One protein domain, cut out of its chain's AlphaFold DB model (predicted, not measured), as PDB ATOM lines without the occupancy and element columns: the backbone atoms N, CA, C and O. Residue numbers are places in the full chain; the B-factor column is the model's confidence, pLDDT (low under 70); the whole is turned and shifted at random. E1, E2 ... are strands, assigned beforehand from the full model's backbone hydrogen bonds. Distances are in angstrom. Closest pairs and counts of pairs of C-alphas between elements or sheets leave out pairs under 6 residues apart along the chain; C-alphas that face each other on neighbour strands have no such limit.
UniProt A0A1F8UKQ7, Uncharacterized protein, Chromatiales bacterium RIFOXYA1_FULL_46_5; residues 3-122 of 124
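AT A GLANCE: This is residues 3 to 122 of the 124 residues of an uncharacterized protein of Chromatiales bacterium RIFOXYA1_FULL_46_5 (UniProt A0A1F8UKQ7). With little regular structure, this is a twisted sheet, E5 E6 E7 E8, with a smaller sheet, E9 E10 E11, near its E5 edge; hairpins E1 E2 and E3 E4 lie away from both. The 120 printed residues include eleven strands, E1 to E11, holding 46, and no named helix: all strand. Both larger sheets are meanders, each strand the antiparallel neighbour of the one before. The whole is only just compact, close to loose, with radius of gyration of the C-alphas 15.8 A and spans 47 by 37 by 27 A.

IN THESE COORDINATES: Find C-alpha 39 at (27.084, 25.186, -6.189), where E5, residues 39 to 43, begins; E6, 51 to 56, runs 15.9 A, E7, 59 to 64, 16.0 A, then comes E8, 76 to 79. E1 to E4 lie within residues 3 to 36, E9 to E11 within 90 to 121, ending at (25.329, 37.426, -3.728).

HOW THE PARTS SIT: In hairpin E6 and E7, N 54 and O 61 are within hydrogen-bond range, 2.9 A. The closest C-alphas of E5 and E9, Leu 43 and Thr 91, are 7.8 A apart. E4 runs on into E5 at 24 degrees.

THE WHOLE: Residues 8 to 13 stand free; links E1 to E2, E7 to E8 and E10 to E11 are long. The printed part has no cut, and no printed residue has pLDDT under 70.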
ATOM      1  N   LEU A   3      25.529  18.212 -16.049       89.56
ATOM      2  CA  LEU A   3      24.139  18.616 -15.882       89.56
ATOM      3  C   LEU A   3      23.418  18.526 -17.215       89.56
ATOM      4  O   LEU A   3      23.934  18.991 -18.228       89.56
ATOM      5  N   GLN A   4      22.202  17.993 -17.198       92.94
ATOM      6  CA  GLN A   4      21.362  17.843 -18.380       92.94
ATOM      7  C   GLN A   4      20.003  18.494 -18.135       92.94
ATOM      8  O   GLN A   4      19.348  18.223 -17.131       92.94
ATOM      9  N   PHE A   5      19.581  19.356 -19.059       91.06
ATOM     10  CA  PHE A   5      18.337  20.110 -18.947       91.06
ATOM     11  C   PHE A   5      17.311  19.597 -19.949       91.06
ATOM     12  O   PHE A   5      17.568  19.543 -21.156       91.06
ATOM     13  N   PHE A   6      16.129  19.277 -19.432       92.25
ATOM     14  CA  PHE A   6      14.995  18.776 -20.193       92.25
ATOM     15  C   PHE A   6      13.829  19.750 -20.009       92.25
ATOM     16  O   PHE A   6      13.369  19.928 -18.879       92.25
ATOM     17  N   PRO A   7      13.351  20.417 -21.073       86.81
ATOM     18  CA  PRO A   7      12.205  21.300 -20.958       86.81
ATOM     19  C   PRO A   7      10.947  20.460 -20.753       86.81
ATOM     20  O   PRO A   7      10.748  19.449 -21.431       86.81
ATOM     21  N   GLN A   8      10.081  20.890 -19.840       89.44
ATOM     22  CA  GLN A   8       8.761  20.292 -19.717       89.44
ATOM     23  C   GLN A   8       7.898  20.733 -20.905       89.44
ATOM     24  O   GLN A   8       7.780  21.922 -21.202       89.44
ATOM     25  N   LEU A   9       7.307  19.773 -21.610       90.00
ATOM     26  CA  LEU A   9       6.373  20.020 -22.704       90.00
ATOM     27  C   LEU A   9       5.005  20.444 -22.151       90.00
ATOM     28  O   LEU A   9       4.677  20.148 -21.005       90.00
ATOM     29  N   GLN A  10       4.151  21.038 -22.993       91.19
ATOM     30  CA  GLN A  10       2.772  21.399 -22.608       91.19
ATOM     31  C   GLN A  10       1.950  20.207 -22.087       91.19
ATOM     32  O   GLN A  10       1.026  20.380 -21.302       91.19
ATOM     33  N   SER A  11       2.301  18.986 -22.494       92.94
ATOM     34  CA  SER A  11       1.693  17.743 -22.005       92.94
ATOM     35  C   SER A  11       2.162  17.322 -20.606       92.94
ATOM     36  O   SER A  11       1.763  16.263 -20.127       92.94
ATOM     37  N   GLY A  12       3.061  18.083 -19.975       92.50
ATOM     38  CA  GLY A  12       3.709  17.753 -18.705       92.50
ATOM     39  C   GLY A  12       4.855  16.741 -18.819       92.50
ATOM     40  O   GLY A  12       5.549  16.500 -17.832       92.50
ATOM     41  N   LYS A  13       5.075  16.158 -20.005       94.25
ATOM     42  CA  LYS A  13       6.150  15.191 -20.278       94.25
ATOM     43  C   LYS A  13       7.488  15.883 -20.542       94.25
ATOM     44  O   LYS A  13       7.523  17.047 -20.930       94.25
ATOM     45  N   PHE A  14       8.576  15.130 -20.414       93.88
ATOM     46  CA  PHE A  14       9.923  15.552 -20.800       93.88
ATOM     47  C   PHE A  14      10.374  14.805 -22.066       93.88
ATOM     48  O   PHE A  14       9.973  13.656 -22.254       93.88
ATOM     49  N   PRO A  15      11.168  15.435 -22.949       92.38
ATOM     50  CA  PRO A  15      11.756  14.760 -24.104       92.38
ATOM     51  C   PRO A  15      12.864  13.779 -23.686       92.38
ATOM     52  O   PRO A  15      13.502  13.963 -22.655       92.38
ATOM     53  N   ASP A  16      13.167  12.797 -24.538       94.12
ATOM     54  CA  ASP A  16      14.205  11.782 -24.263       94.12
ATOM     55  C   ASP A  16      15.644  12.321 -24.364       94.12
ATOM     56  O   ASP A  16      16.599  11.675 -23.933       94.12
ATOM     57  N   LYS A  17      15.827  13.497 -24.977       94.19
ATOM     58  CA  LYS A  17      17.133  14.141 -25.164       94.19
ATOM     59  C   LYS A  17      17.163  15.500 -24.467       94.19
ATOM     60  O   LYS A  17      16.204  16.262 -24.607       94.19
ATOM     61  N   PRO A  18      18.267  15.845 -23.783       93.44
ATOM     62  CA  PRO A  18      18.408  17.160 -23.182       93.44
ATOM     63  C   PRO A  18      18.615  18.225 -24.261       93.44
ATOM     64  O   PRO A  18      19.266  17.978 -25.278       93.44
ATOM     65  N   VAL A  19      18.107  19.428 -24.006       90.38
ATOM     66  CA  VAL A  19      18.284  20.595 -24.892       90.38
ATOM     67  C   VAL A  19      19.510  21.425 -24.532       90.38
ATOM     68  O   VAL A  19      19.950  22.264 -25.313       90.38
ATOM     69  N   TYR A  20      20.064  21.201 -23.343       91.06
ATOM     70  CA  TYR A  20      21.258  21.875 -22.869       91.06
ATOM     71  C   TYR A  20      22.019  20.969 -21.906       91.06
ATOM     72  O   TYR A  20      21.419  20.197 -21.153       91.06
ATOM     73  N   ARG A  21      23.347  21.063 -21.959       92.88
ATOM     74  CA  ARG A  21      24.254  20.341 -21.074       92.88
ATOM     75  C   ARG A  21      25.321  21.282 -20.561       92.88
ATOM     76  O   ARG A  21      25.747  22.170 -21.299       92.88
ATOM     77  N   GLN A  22      25.749  21.068 -19.328       92.19
ATOM     78  CA  GLN A  22      26.793  21.874 -18.721       92.19
ATOM     79  C   GLN A  22      27.598  21.049 -17.731       92.19
ATOM     80  O   GLN A  22      27.040  20.413 -16.841       92.19
ATOM     81  N   ASP A  23      28.916  21.109 -17.858       91.38
ATOM     82  CA  ASP A  23      29.804  20.449 -16.916       91.38
ATOM     83  C   ASP A  23      29.928  21.240 -15.616       91.38
ATOM     84  O   ASP A  23      30.001  22.475 -15.607       91.38
ATOM     85  N   ALA A  24      29.997  20.483 -14.527       89.81
ATOM     86  CA  ALA A  24      30.289  20.928 -13.180       89.81
ATOM     87  C   ALA A  24      31.327  20.004 -12.536       89.81
ATOM     88  O   ALA A  24      31.331  18.783 -12.747       89.81
ATOM     89  N   THR A  25      32.192  20.576 -11.710       89.94
ATOM     90  CA  THR A  25      33.289  19.845 -11.071       89.94
ATOM     91  C   THR A  25      32.967  19.624  -9.604       89.94
ATOM     92  O   THR A  25      32.684  20.573  -8.886       89.94
ATOM     93  N   ALA A  26      33.027  18.370  -9.161       89.25
ATOM     94  CA  ALA A  26      33.145  18.042  -7.747       89.25
ATOM     95  C   ALA A  26      34.613  17.707  -7.478       89.25
ATOM     96  O   ALA A  26      35.220  16.980  -8.271       89.25
ATOM     97  N   GLN A  27      35.184  18.230  -6.396       89.56
ATOM     98  CA  GLN A  27      36.548  17.887  -5.998       89.56
ATOM     99  C   GLN A  27      36.518  16.814  -4.912       89.56
ATOM    100  O   GLN A  27      35.778  16.920  -3.940       89.56
ATOM    101  N   VAL A  28      37.343  15.781  -5.070       88.06
ATOM    102  CA  VAL A  28      37.532  14.740  -4.056       88.06
ATOM    103  C   VAL A  28      38.951  14.845  -3.528       88.06
ATOM    104  O   VAL A  28      39.918  14.699  -4.276       88.06
ATOM    105  N   SER A  29      39.074  15.079  -2.231       86.94
ATOM    106  CA  SER A  29      40.345  15.134  -1.529       86.94
ATOM    107  C   SER A  29      40.543  13.826  -0.766       86.94
ATOM    108  O   SER A  29      39.889  13.548   0.235       86.94
ATOM    109  N   ILE A  30      41.456  12.990  -1.267       87.88
ATOM    110  CA  ILE A  30      41.721  11.660  -0.696       87.88
ATOM    111  C   ILE A  30      42.381  11.781   0.684       87.88
ATOM    112  O   ILE A  30      42.015  11.056   1.604       87.88
ATOM    113  N   GLY A  31      43.319  12.722   0.850       87.56
ATOM    114  CA  GLY A  31      44.114  12.859   2.076       87.56
ATOM    115  C   GLY A  31      43.308  13.177   3.338       87.56
ATOM    116  O   GLY A  31      43.748  12.857   4.436       87.56
ATOM    117  N   ASN A  32      42.124  13.769   3.192       83.69
ATOM    118  CA  ASN A  32      41.216  14.107   4.290       83.69
ATOM    119  C   ASN A  32      39.811  13.498   4.111       83.69
ATOM    120  O   ASN A  32      38.892  13.896   4.821       83.69
ATOM    121  N   ALA A  33      39.647  12.552   3.176       87.06
ATOM    122  CA  ALA A  33      38.374  11.906   2.844       87.06
ATOM    123  C   ALA A  33      37.204  12.893   2.637       87.06
ATOM    124  O   ALA A  33      36.076  12.640   3.061       87.06
ATOM    125  N   GLN A  34      37.472  14.025   1.987       87.19
ATOM    126  CA  GLN A  34      36.496  15.090   1.782       87.19
ATOM    127  C   GLN A  34      36.000  15.124   0.336       87.19
ATOM    128  O   GLN A  34      36.775  14.965  -0.608       87.19
ATOM    129  N   VAL A  35      34.701  15.372   0.161       89.81
ATOM    130  CA  VAL A  35      34.092  15.636  -1.145       89.81
ATOM    131  C   VAL A  35      33.522  17.045  -1.132       89.81
ATOM    132  O   VAL A  35      32.596  17.332  -0.375       89.81
ATOM    133  N   ASN A  36      34.066  17.903  -1.987       91.81
ATOM    134  CA  ASN A  36      33.557  19.241  -2.213       91.81
ATOM    135  C   ASN A  36      32.545  19.192  -3.356       91.81
ATOM    136  O   ASN A  36      32.861  18.769  -4.475       91.81
ATOM    137  N   LEU A  37      31.316  19.598  -3.058       92.69
ATOM    138  CA  LEU A  37      30.217  19.613  -4.012       92.69
ATOM    139  C   LEU A  37      30.058  21.025  -4.584       92.69
ATOM    140  O   LEU A  37      30.056  21.985  -3.813       92.69
ATOM    141  N   PRO A  38      29.894  21.174  -5.909       94.81
ATOM    142  CA  PRO A  38      29.745  22.486  -6.519       94.81
ATOM    143  C   PRO A  38      28.414  23.134  -6.134       94.81
ATOM    144  O   PRO A  38      27.424  22.457  -5.840       94.81
ATOM    145  N   VAL A  39      28.364  24.463  -6.206       95.94
ATOM    146  CA  VAL A  39      27.084  25.186  -6.189       95.94
ATOM    147  C   VAL A  39      26.453  25.044  -7.561       95.94
ATOM    148  O   VAL A  39      27.102  25.358  -8.552       95.94
ATOM    149  N   LEU A  40      25.196  24.602  -7.623       94.81
ATOM    150  CA  LEU A  40      24.444  24.453  -8.870       94.81
ATOM    151  C   LEU A  40      23.033  25.006  -8.675       94.81
ATOM    152  O   LEU A  40      22.219  24.398  -7.975       94.81
ATOM    153  N   LYS A  41      22.740  26.167  -9.267       93.94
ATOM    154  CA  LYS A  41      21.419  26.812  -9.177       93.94
ATOM    155  C   LYS A  41      20.977  27.372 -10.517       93.94
ATOM    156  O   LYS A  41      21.770  27.987 -11.219       93.94
ATOM    157  N   ALA A  42      19.701  27.193 -10.836       90.69
ATOM    158  CA  ALA A  42      19.040  27.913 -11.913       90.69
ATOM    159  C   ALA A  42      18.087  28.936 -11.290       90.69
ATOM    160  O   ALA A  42      17.258  28.580 -10.454       90.69
ATOM    161  N   LEU A  43      18.229  30.194 -11.684       88.81
ATOM    162  CA  LEU A  43      17.372  31.295 -11.275       88.81
ATOM    163  C   LEU A  43      16.499  31.674 -12.460       88.81
ATOM    164  O   LEU A  43      17.018  32.080 -13.496       88.81
ATOM    165  N   ALA A  44      15.189  31.534 -12.313       82.69
ATOM    166  CA  ALA A  44      14.218  32.047 -13.267       82.69
ATOM    167  C   ALA A  44      13.505  33.246 -12.637       82.69
ATOM    168  O   ALA A  44      13.182  33.217 -11.451       82.69
ATOM    169  N   SER A  45      13.286  34.293 -13.424       75.19
ATOM    170  CA  SER A  45      12.531  35.481 -13.032       75.19
ATOM    171  C   SER A  45      11.724  35.952 -14.238       75.19
ATOM    172  O   SER A  45      12.167  35.806 -15.376       75.19
ATOM    173  N   ASP A  46      10.559  36.541 -13.984       76.31
ATOM    174  CA  ASP A  46       9.764  37.200 -15.023       76.31
ATOM    175  C   ASP A  46      10.348  38.573 -15.405       76.31
ATOM    176  O   ASP A  46      10.036  39.122 -16.461       76.31
ATOM    177  N   GLN A  47      11.206  39.137 -14.548       79.06
ATOM    178  CA  GLN A  47      11.755  40.490 -14.679       79.06
ATOM    179  C   GLN A  47      13.194  40.513 -15.209       79.06
ATOM    180  O   GLN A  47      13.680  41.564 -15.631       79.06
ATOM    181  N   ALA A  48      13.887  39.372 -15.197       81.12
ATOM    182  CA  ALA A  48      15.285  39.263 -15.591       81.12
ATOM    183  C   ALA A  48      15.551  37.981 -16.400       81.12
ATOM    184  O   ALA A  48      14.861  36.979 -16.210       81.12
ATOM    185  N   PRO A  49      16.571  37.974 -17.283       87.06
ATOM    186  CA  PRO A  49      17.006  36.754 -17.954       87.06
ATOM    187  C   PRO A  49      17.315  35.649 -16.942       87.06
ATOM    188  O   PRO A  49      17.961  35.901 -15.923       87.06
ATOM    189  N   ALA A  50      16.906  34.417 -17.246       89.81
ATOM    190  CA  ALA A  50      17.224  33.288 -16.387       89.81
ATOM    191  C   ALA A  50      18.745  33.093 -16.297       89.81
ATOM    192  O   ALA A  50      19.464  33.251 -17.289       89.81
ATOM    193  N   LEU A  51      19.239  32.723 -15.118       92.81
ATOM    194  CA  LEU A  51      20.658  32.493 -14.867       92.81
ATOM    195  C   LEU A  51      20.909  31.043 -14.474       92.81
ATOM    196  O   LEU A  51      20.183  30.480 -13.662       92.81
ATOM    197  N   LEU A  52      21.990  30.469 -14.985       94.50
ATOM    198  CA  LEU A  52      22.602  29.270 -14.432       94.50
ATOM    199  C   LEU A  52      23.861  29.682 -13.665       94.50
ATOM    200  O   LEU A  52      24.751  30.336 -14.209       94.50
ATOM    201  N   LEU A  53      23.913  29.296 -12.396       95.50
ATOM    202  CA  LEU A  53      24.986  29.586 -11.458       95.50
ATOM    203  C   LEU A  53      25.738  28.298 -11.145       95.50
ATOM    204  O   LEU A  53      25.142  27.331 -10.660       95.50
ATOM    205  N   ILE A  54      27.041  28.300 -11.419       96.00
ATOM    206  CA  ILE A  54      27.943  27.191 -11.111       96.00
ATOM    207  C   ILE A  54      29.104  27.724 -10.286       96.00
ATOM    208  O   ILE A  54      29.906  28.507 -10.790       96.00
ATOM    209  N   GLY A  55      29.180  27.320  -9.023       95.19
ATOM    210  CA  GLY A  55      30.310  27.632  -8.154       95.19
ATOM    211  C   GLY A  55      31.338  26.515  -8.200       95.19
ATOM    212  O   GLY A  55      31.000  25.371  -7.891       95.19
ATOM    213  N   ASP A  56      32.571  26.853  -8.563       84.44
ATOM    214  CA  ASP A  56      33.718  25.959  -8.475       84.44
ATOM    215  C   ASP A  56      34.923  26.656  -7.843       84.44
ATOM    216  O   ASP A  56      35.234  27.798  -8.167       84.44
ATOM    217  N   GLU A  57      35.588  25.946  -6.929       82.69
ATOM    218  CA  GLU A  57      36.769  26.409  -6.187       82.69
ATOM    219  C   GLU A  57      36.532  27.754  -5.473       82.69
ATOM    220  O   GLU A  57      36.054  27.790  -4.343       82.69
ATOM    221  N   ASP A  58      36.855  28.859  -6.131       89.50
ATOM    222  CA  ASP A  58      36.832  30.226  -5.618       89.50
ATOM    223  C   ASP A  58      36.179  31.226  -6.593       89.50
ATOM    224  O   ASP A  58      36.384  32.445  -6.489       89.50
ATOM    225  N   HIS A  59      35.399  30.718  -7.552       93.94
ATOM    226  CA  HIS A  59      34.652  31.534  -8.500       93.94
ATOM    227  C   HIS A  59      33.200  31.077  -8.641       93.94
ATOM    228  O   HIS A  59      32.871  29.891  -8.624       93.94
ATOM    229  N   LEU A  60      32.324  32.053  -8.878       96.00
ATOM    230  CA  LEU A  60      30.961  31.825  -9.334       96.00
ATOM    231  C   LEU A  60      30.885  32.105 -10.838       96.00
ATOM    232  O   LEU A  60      31.088  33.236 -11.288       96.00
ATOM    233  N   LYS A  61      30.588  31.076 -11.626       95.69
ATOM    234  CA  LYS A  61      30.288  31.193 -13.054       95.69
ATOM    235  C   LYS A  61      28.804  31.481 -13.233       95.69
ATOM    236  O   LYS A  61      27.961  30.715 -12.771       95.69
ATOM    237  N   VAL A  62      28.506  32.556 -13.950       94.94
ATOM    238  CA  VAL A  62      27.145  33.006 -14.252       94.94
ATOM    239  C   VAL A  62      26.907  32.897 -15.749       94.94
ATOM    240  O   VAL A  62      27.580  33.560 -16.542       94.94
ATOM    241  N   TYR A  63      25.947  32.070 -16.141       94.31
ATOM    242  CA  TYR A  63      25.522  31.896 -17.525       94.31
ATOM    243  C   TYR A  63      24.125  32.493 -17.690       94.31
ATOM    244  O   TYR A  63      23.172  32.021 -17.078       94.31
ATOM    245  N   GLN A  64      23.995  33.531 -18.513       92.94
ATOM    246  CA  GLN A  64      22.698  34.141 -18.819       92.94
ATOM    247  C   GLN A  64      21.958  33.346 -19.897       92.94
ATOM    248  O   GLN A  64      22.585  32.796 -20.809       92.94
ATOM    249  N   SER A  65      20.628  33.322 -19.830       90.75
ATOM    250  CA  SER A  65      19.784  32.796 -20.902       90.75
ATOM    251  C   SER A  65      19.967  33.583 -22.198       90.75
ATOM    252  O   SER A  65      20.141  34.802 -22.167       90.75
ATOM    253  N   ALA A  66      19.898  32.903 -23.343       83.88
ATOM    254  CA  ALA A  66      20.035  33.511 -24.664       83.88
ATOM    255  C   ALA A  66      18.805  33.209 -25.536       83.88
ATOM    256  O   ALA A  66      18.097  32.237 -25.313       83.88
ATOM    257  N   LYS A  67      18.547  34.021 -26.571       77.56
ATOM    258  CA  LYS A  67      17.356  33.843 -27.431       77.56
ATOM    259  C   LYS A  67      17.277  32.464 -28.100       77.56
ATOM    260  O   LYS A  67      16.193  31.912 -28.230       77.56
ATOM    261  N   GLU A  68      18.415  31.922 -28.528       81.00
ATOM    262  CA  GLU A  68      18.485  30.668 -29.297       81.00
ATOM    263  C   GLU A  68      18.931  29.457 -28.463       81.00
ATOM    264  O   GLU A  68      18.992  28.339 -28.972       81.00
ATOM    265  N   LYS A  69      19.299  29.658 -27.192       83.44
ATOM    266  CA  LYS A  69      19.842  28.613 -26.313       83.44
ATOM    267  C   LYS A  69      19.374  28.833 -24.888       83.44
ATOM    268  O   LYS A  69      19.343  29.969 -24.434       83.44
ATOM    269  N   LEU A  70      19.134  27.744 -24.157       87.88
ATOM    270  CA  LEU A  70      18.701  27.825 -22.761       87.88
ATOM    271  C   LEU A  70      19.640  28.699 -21.914       87.88
ATOM    272  O   LEU A  70      19.172  29.595 -21.224       87.88
ATOM    273  N   PHE A  71      20.956  28.503 -22.056       91.88
ATOM    274  CA  PHE A  71      21.986  29.378 -21.497       91.88
ATOM    275  C   PHE A  71      23.112  29.628 -22.509       91.88
ATOM    276  O   PHE A  71      23.391  28.804 -23.387       91.88
ATOM    277  N   SER A  72      23.766  30.783 -22.387       90.69
ATOM    278  CA  SER A  72      24.989  31.129 -23.117       90.69
ATOM    279  C   SER A  72      26.085  30.090 -22.869       90.69
ATOM    280  O   SER A  72      26.183  29.519 -21.788       90.69
ATOM    281  N   SER A  73      26.960  29.862 -23.850       87.62
ATOM    282  CA  SER A  73      28.177  29.062 -23.642       87.62
ATOM    283  C   SER A  73      29.281  29.842 -22.920       87.62
ATOM    284  O   SER A  73      30.199  29.245 -22.362       87.62
ATOM    285  N   LYS A  74      29.211  31.179 -22.937       90.81
ATOM    286  CA  LYS A  74      30.136  32.056 -22.216       90.81
ATOM    287  C   LYS A  74      29.560  32.373 -20.843       90.81
ATOM    288  O   LYS A  74      28.425  32.843 -20.761       90.81
ATOM    289  N   SER A  75      30.364  32.169 -19.804       93.44
ATOM    290  CA  SER A  75      30.065  32.635 -18.452       93.44
ATOM    291  C   SER A  75      30.760  33.951 -18.138       93.44
ATOM    292  O   SER A  75      31.863  34.227 -18.614       93.44
ATOM    293  N   ILE A  76      30.121  34.732 -17.275       94.44
ATOM    294  CA  ILE A  76      30.787  35.754 -16.472       94.44
ATOM    295  C   ILE A  76      31.377  35.034 -15.257       94.44
ATOM    296  O   ILE A  76      30.687  34.241 -14.618       94.44
ATOM    297  N   ARG A  77      32.654  35.273 -14.953       94.94
ATOM    298  CA  ARG A  77      33.318  34.716 -13.768       94.94
ATOM    299  C   ARG A  77      33.419  35.788 -12.699       94.94
ATOM    300  O   ARG A  77      34.089  36.795 -12.909       94.94
ATOM    301  N   LEU A  78      32.771  35.554 -11.568       94.69
ATOM    302  CA  LEU A  78      32.842  36.416 -10.397       94.69
ATOM    303  C   LEU A  78      33.792  35.783  -9.385       94.69
ATOM    304  O   LEU A  78      33.669  34.595  -9.085       94.69
ATOM    305  N   LYS A  79      34.738  36.564  -8.858       94.56
ATOM    306  CA  LYS A  79      35.568  36.122  -7.737       94.56
ATOM    307  C   LYS A  79      34.684  36.053  -6.496       94.56
ATOM    308  O   LYS A  79      34.192  37.082  -6.045       94.56
ATOM    309  N   GLN A  80      34.459  34.852  -5.981       95.00
ATOM    310  CA  GLN A  80      33.506  34.603  -4.907       95.00
ATOM    311  C   GLN A  80      33.905  33.314  -4.202       95.00
ATOM    312  O   GLN A  80      34.001  32.273  -4.844       95.00
ATOM    313  N   ALA A  81      34.094  33.361  -2.883       95.00
ATOM    314  CA  ALA A  81      34.287  32.139  -2.109       95.00
ATOM    315  C   ALA A  81      33.077  31.212  -2.298       95.00
ATOM    316  O   ALA A  81      31.932  31.676  -2.237       95.00
ATOM    317  N   ILE A  82      33.337  29.924  -2.515       95.75
ATOM    318  CA  ILE A  82      32.320  28.886  -2.690       95.75
ATOM    319  C   ILE A  82      32.389  27.941  -1.484       95.75
ATOM    320  O   ILE A  82      33.492  27.531  -1.115       95.75
ATOM    321  N   PRO A  83      31.255  27.608  -0.843       95.81
ATOM    322  CA  PRO A  83      31.261  26.670   0.267       95.81
ATOM    323  C   PRO A  83      31.648  25.274  -0.220       95.81
ATOM    324  O   PRO A  83      31.252  24.852  -1.307       95.81
ATOM    325  N   LEU A  84      32.369  24.526   0.614       94.62
ATOM    326  CA  LEU A  84      32.795  23.160   0.303       94.62
ATOM    327  C   LEU A  84      31.592  22.250   0.030       94.62
ATOM    328  O   LEU A  84      31.670  21.342  -0.794       94.62
ATOM    329  N   ASN A  85      30.452  22.514   0.677       94.44
ATOM    330  CA  ASN A  85      29.184  21.870   0.359       94.44
ATOM    331  C   ASN A  85      28.228  22.830  -0.367       94.44
ATOM    332  O   ASN A  85      27.276  23.354   0.216       94.44
ATOM    333  N   GLY A  86      28.449  23.016  -1.669       94.38
ATOM    334  CA  GLY A  86      27.625  23.867  -2.527       94.38
ATOM    335  C   GLY A  86      26.161  23.438  -2.669       94.38
ATOM    336  O   GLY A  86      25.326  24.255  -3.056       94.38
ATOM    337  N   MET A  87      25.806  22.205  -2.286       92.31
ATOM    338  CA  MET A  87      24.409  21.748  -2.261       92.31
ATOM    339  C   MET A  87      23.552  22.507  -1.248       92.31
ATOM    340  O   MET A  87      22.338  22.600  -1.430       92.31
ATOM    341  N   LEU A  88      24.170  23.056  -0.198       95.44
ATOM    342  CA  LEU A  88      23.482  23.849   0.820       95.44
ATOM    343  C   LEU A  88      23.119  25.253   0.332       95.44
ATOM    344  O   LEU A  88      22.331  25.936   0.985       95.44
ATOM    345  N   ALA A  89      23.667  25.691  -0.806       96.62
ATOM    346  CA  ALA A  89      23.289  26.965  -1.388       96.62
ATOM    347  C   ALA A  89      21.774  27.025  -1.605       96.62
ATOM    348  O   ALA A  89      21.125  26.037  -1.967       96.62
ATOM    349  N   SER A  90      21.200  28.203  -1.418       95.75
ATOM    350  CA  SER A  90      19.772  28.450  -1.610       95.75
ATOM    351  C   SER A  90      19.559  29.786  -2.301       95.75
ATOM    352  O   SER A  90      20.518  30.498  -2.597       95.75
ATOM    353  N   THR A  91      18.315  30.071  -2.661       93.44
ATOM    354  CA  THR A  91      17.976  31.247  -3.455       93.44
ATOM    355  C   THR A  91      16.702  31.860  -2.913       93.44
ATOM    356  O   THR A  91      15.724  31.135  -2.719       93.44
ATOM    357  N   ALA A  92      16.710  33.165  -2.686       92.12
ATOM    358  CA  ALA A  92      15.562  33.928  -2.213       92.12
ATOM    359  C   ALA A  92      15.697  35.376  -2.681       92.12
ATOM    360  O   ALA A  92      16.815  35.840  -2.868       92.12
ATOM    361  N   ASP A  93      14.582  36.073  -2.851       90.94
ATOM    362  CA  ASP A  93      14.564  37.531  -2.991       90.94
ATOM    363  C   ASP A  93      14.751  38.141  -1.591       90.94
ATOM    364  O   ASP A  93      13.810  38.182  -0.791       90.94
ATOM    365  N   VAL A  94      16.000  38.460  -1.231       92.31
ATOM    366  CA  VAL A  94      16.371  38.830   0.147       92.31
ATOM    367  C   VAL A  94      16.078  40.302   0.421       92.31
ATOM    368  O   VAL A  94      15.699  40.650   1.542       92.31
ATOM    369  N   ASP A  95      16.236  41.159  -0.586       91.56
ATOM    370  CA  ASP A  95      16.019  42.604  -0.488       91.56
ATOM    371  C   ASP A  95      14.650  43.066  -1.027       91.56
ATOM    372  O   ASP A  95      14.344  44.258  -0.967       91.56
ATOM    373  N   GLN A  96      13.799  42.127  -1.456       90.88
ATOM    374  CA  GLN A  96      12.442  42.356  -1.970       90.88
ATOM    375  C   GLN A  96      12.421  43.195  -3.255       90.88
ATOM    376  O   GLN A  96      11.491  43.979  -3.481       90.88
ATOM    377  N   ASN A  97      13.444  43.047  -4.099       86.81
ATOM    378  CA  ASN A  97      13.559  43.777  -5.359       86.81
ATOM    379  C   ASN A  97      12.945  43.032  -6.566       86.81
ATOM    380  O   ASN A  97      12.929  43.576  -7.673       86.81
ATOM    381  N   GLY A  98      12.419  41.816  -6.364       85.44
ATOM    382  CA  GLY A  98      11.826  40.968  -7.404       85.44
ATOM    383  C   GLY A  98      12.822  40.060  -8.138       85.44
ATOM    384  O   GLY A  98      12.424  39.261  -8.997       85.44
ATOM    385  N   LYS A  99      14.116  40.140  -7.810       86.62
ATOM    386  CA  LYS A  99      15.176  39.262  -8.315       86.62
ATOM    387  C   LYS A  99      15.579  38.271  -7.228       86.62
ATOM    388  O   LYS A  99      15.595  38.570  -6.045       86.62
ATOM    389  N   MET A 100      15.912  37.054  -7.646       89.69
ATOM    390  CA  MET A 100      16.362  36.018  -6.720       89.69
ATOM    391  C   MET A 100      17.865  36.151  -6.478       89.69
ATOM    392  O   MET A 100      18.659  36.072  -7.419       89.69
ATOM    393  N   ASP A 101      18.258  36.257  -5.216       90.69
ATOM    394  CA  ASP A 101      19.650  36.283  -4.787       90.69
ATOM    395  C   ASP A 101      20.174  34.874  -4.514       90.69
ATOM    396  O   ASP A 101      19.414  33.940  -4.240       90.69
ATOM    397  N   LEU A 102      21.498  34.713  -4.566       95.44
ATOM    398  CA  LEU A 102      22.159  33.472  -4.165       95.44
ATOM    399  C   LEU A 102      22.645  33.580  -2.717       95.44
ATOM    400  O   LEU A 102      23.405  34.479  -2.366       95.44
ATOM    401  N   ILE A 103      22.262  32.601  -1.903       96.94
ATOM    402  CA  ILE A 103      22.681  32.454  -0.512       96.94
ATOM    403  C   ILE A 103      23.680  31.301  -0.433       96.94
ATOM    404  O   ILE A 103      23.371  30.167  -0.814       96.94
ATOM    405  N   LEU A 104      24.871  31.589   0.084       97.56
ATOM    406  CA  LEU A 104      25.980  30.651   0.228       97.56
ATOM    407  C   LEU A 104      26.279  30.420   1.714       97.56
ATOM    408  O   LEU A 104      26.930  31.258   2.343       97.56
ATOM    409  N   PRO A 105      25.802  29.306   2.293       97.62
ATOM    410  CA  PRO A 105      26.108  28.963   3.669       97.62
ATOM    411  C   PRO A 105      27.458  28.259   3.785       97.62
ATOM    412  O   PRO A 105      27.669  27.190   3.211       97.62
ATOM    413  N   PHE A 106      28.346  28.842   4.583       97.62
ATOM    414  CA  PHE A 106      29.610  28.247   4.989       97.62
ATOM    415  C   PHE A 106      29.458  27.612   6.367       97.62
ATOM    416  O   PHE A 106      28.899  28.182   7.304       97.62
ATOM    417  N   THR A 107      29.979  26.407   6.492       95.69
ATOM    418  CA  THR A 107      29.914  25.556   7.676       95.69
ATOM    419  C   THR A 107      31.236  25.576   8.436       95.69
ATOM    420  O   THR A 107      32.197  26.230   8.038       95.69
ATOM    421  N   HIS A 108      31.319  24.805   9.518       95.25
ATOM    422  CA  HIS A 108      32.557  24.607  10.270       95.25
ATOM    423  C   HIS A 108      33.657  23.874   9.475       95.25
ATOM    424  O   HIS A 108      34.818  23.923   9.877       95.25
ATOM    425  N   LEU A 109      33.308  23.189   8.378       93.19
ATOM    426  CA  LEU A 109      34.265  22.490   7.511       93.19
ATOM    427  C   LEU A 109      34.966  23.439   6.535       93.19
ATOM    428  O   LEU A 109      36.003  23.086   5.979       93.19
ATOM    429  N   ASP A 110      34.411  24.632   6.333       94.69
ATOM    430  CA  ASP A 110      34.921  25.619   5.394       94.69
ATOM    431  C   ASP A 110      36.198  26.321   5.908       94.69
ATOM    432  O   ASP A 110      36.500  26.285   7.118       94.69
ATOM    433  N   PRO A 111      36.974  26.954   4.999       93.75
ATOM    434  CA  PRO A 111      38.183  27.692   5.355       93.75
ATOM    435  C   PRO A 111      37.924  28.752   6.425       93.75
ATOM    436  O   PRO A 111      36.883  29.406   6.429       93.75
ATOM    437  N   GLU A 112      38.903  28.958   7.305       95.88
ATOM    438  CA  GLU A 112      38.782  29.828   8.482       95.88
ATOM    439  C   GLU A 112      38.257  31.234   8.155       95.88
ATOM    440  O   GLU A 112      37.391  31.740   8.861       95.88
ATOM    441  N   ALA A 113      38.698  31.820   7.038       95.56
ATOM    442  CA  ALA A 113      38.302  33.162   6.612       95.56
ATOM    443  C   ALA A 113      36.786  33.343   6.384       95.56
ATOM    444  O   ALA A 113      36.286  34.460   6.494       95.56
ATOM    445  N   VAL A 114      36.062  32.267   6.058       96.06
ATOM    446  CA  VAL A 114      34.625  32.288   5.707       96.06
ATOM    447  C   VAL A 114      33.784  31.353   6.578       96.06
ATOM    448  O   VAL A 114      32.575  31.246   6.405       96.06
ATOM    449  N   ARG A 115      34.409  30.649   7.523       96.88
ATOM    450  CA  ARG A 115      33.768  29.617   8.341       96.88
ATOM    451  C   ARG A 115      32.576  30.170   9.124       96.88
ATOM    452  O   ARG A 115      32.691  31.204   9.775       96.88
ATOM    453  N   ASN A 116      31.473  29.418   9.142       97.12
ATOM    454  CA  ASN A 116      30.233  29.766   9.854       97.12
ATOM    455  C   ASN A 116      29.621  31.114   9.423       97.12
ATOM    456  O   ASN A 116      29.012  31.807  10.239       97.12
ATOM    457  N   GLN A 117      29.785  31.492   8.155       97.69
ATOM    458  CA  GLN A 117      29.206  32.709   7.587       97.69
ATOM    459  C   GLN A 117      28.098  32.376   6.586       97.69
ATOM    460  O   GLN A 117      28.050  31.293   6.002       97.69
ATOM    461  N   LEU A 118      27.209  33.341   6.364       97.19
ATOM    462  CA  LEU A 118      26.274  33.343   5.244       97.19
ATOM    463  C   LEU A 118      26.687  34.467   4.303       97.19
ATOM    464  O   LEU A 118      26.709  35.627   4.710       97.19
ATOM    465  N   HIS A 119      27.024  34.134   3.060       96.56
ATOM    466  CA  HIS A 119      27.263  35.149   2.037       96.56
ATOM    467  C   HIS A 119      26.019  35.294   1.166       96.56
ATOM    468  O   HIS A 119      25.447  34.300   0.715       96.56
ATOM    469  N   PHE A 120      25.642  36.540   0.899       95.31
ATOM    470  CA  PHE A 120      24.566  36.899  -0.016       95.31
ATOM    471  C   PHE A 120      25.189  37.498  -1.273       95.31
ATOM    472  O   PHE A 120      25.918  38.486  -1.197       95.31
ATOM    473  N   VAL A 121      24.926  36.891  -2.426       93.62
ATOM    474  CA  VAL A 121      25.329  37.426  -3.728       93.62
ATOM    475  C   VAL A 121      24.091  38.049  -4.353       93.62
ATOM    476  O   VAL A 121      23.273  37.344  -4.950       93.62
ATOM    477  N   LEU A 122      23.952  39.361  -4.146       84.06
ATOM    478  CA  LEU A 122      22.771  40.115  -4.551       84.06
ATOM    479  C   LEU A 122      22.791  40.437  -6.044       84.06
ATOM    480  O   LEU A 122      23.829  40.824  -6.592       84.06
TER     481      LEU A 122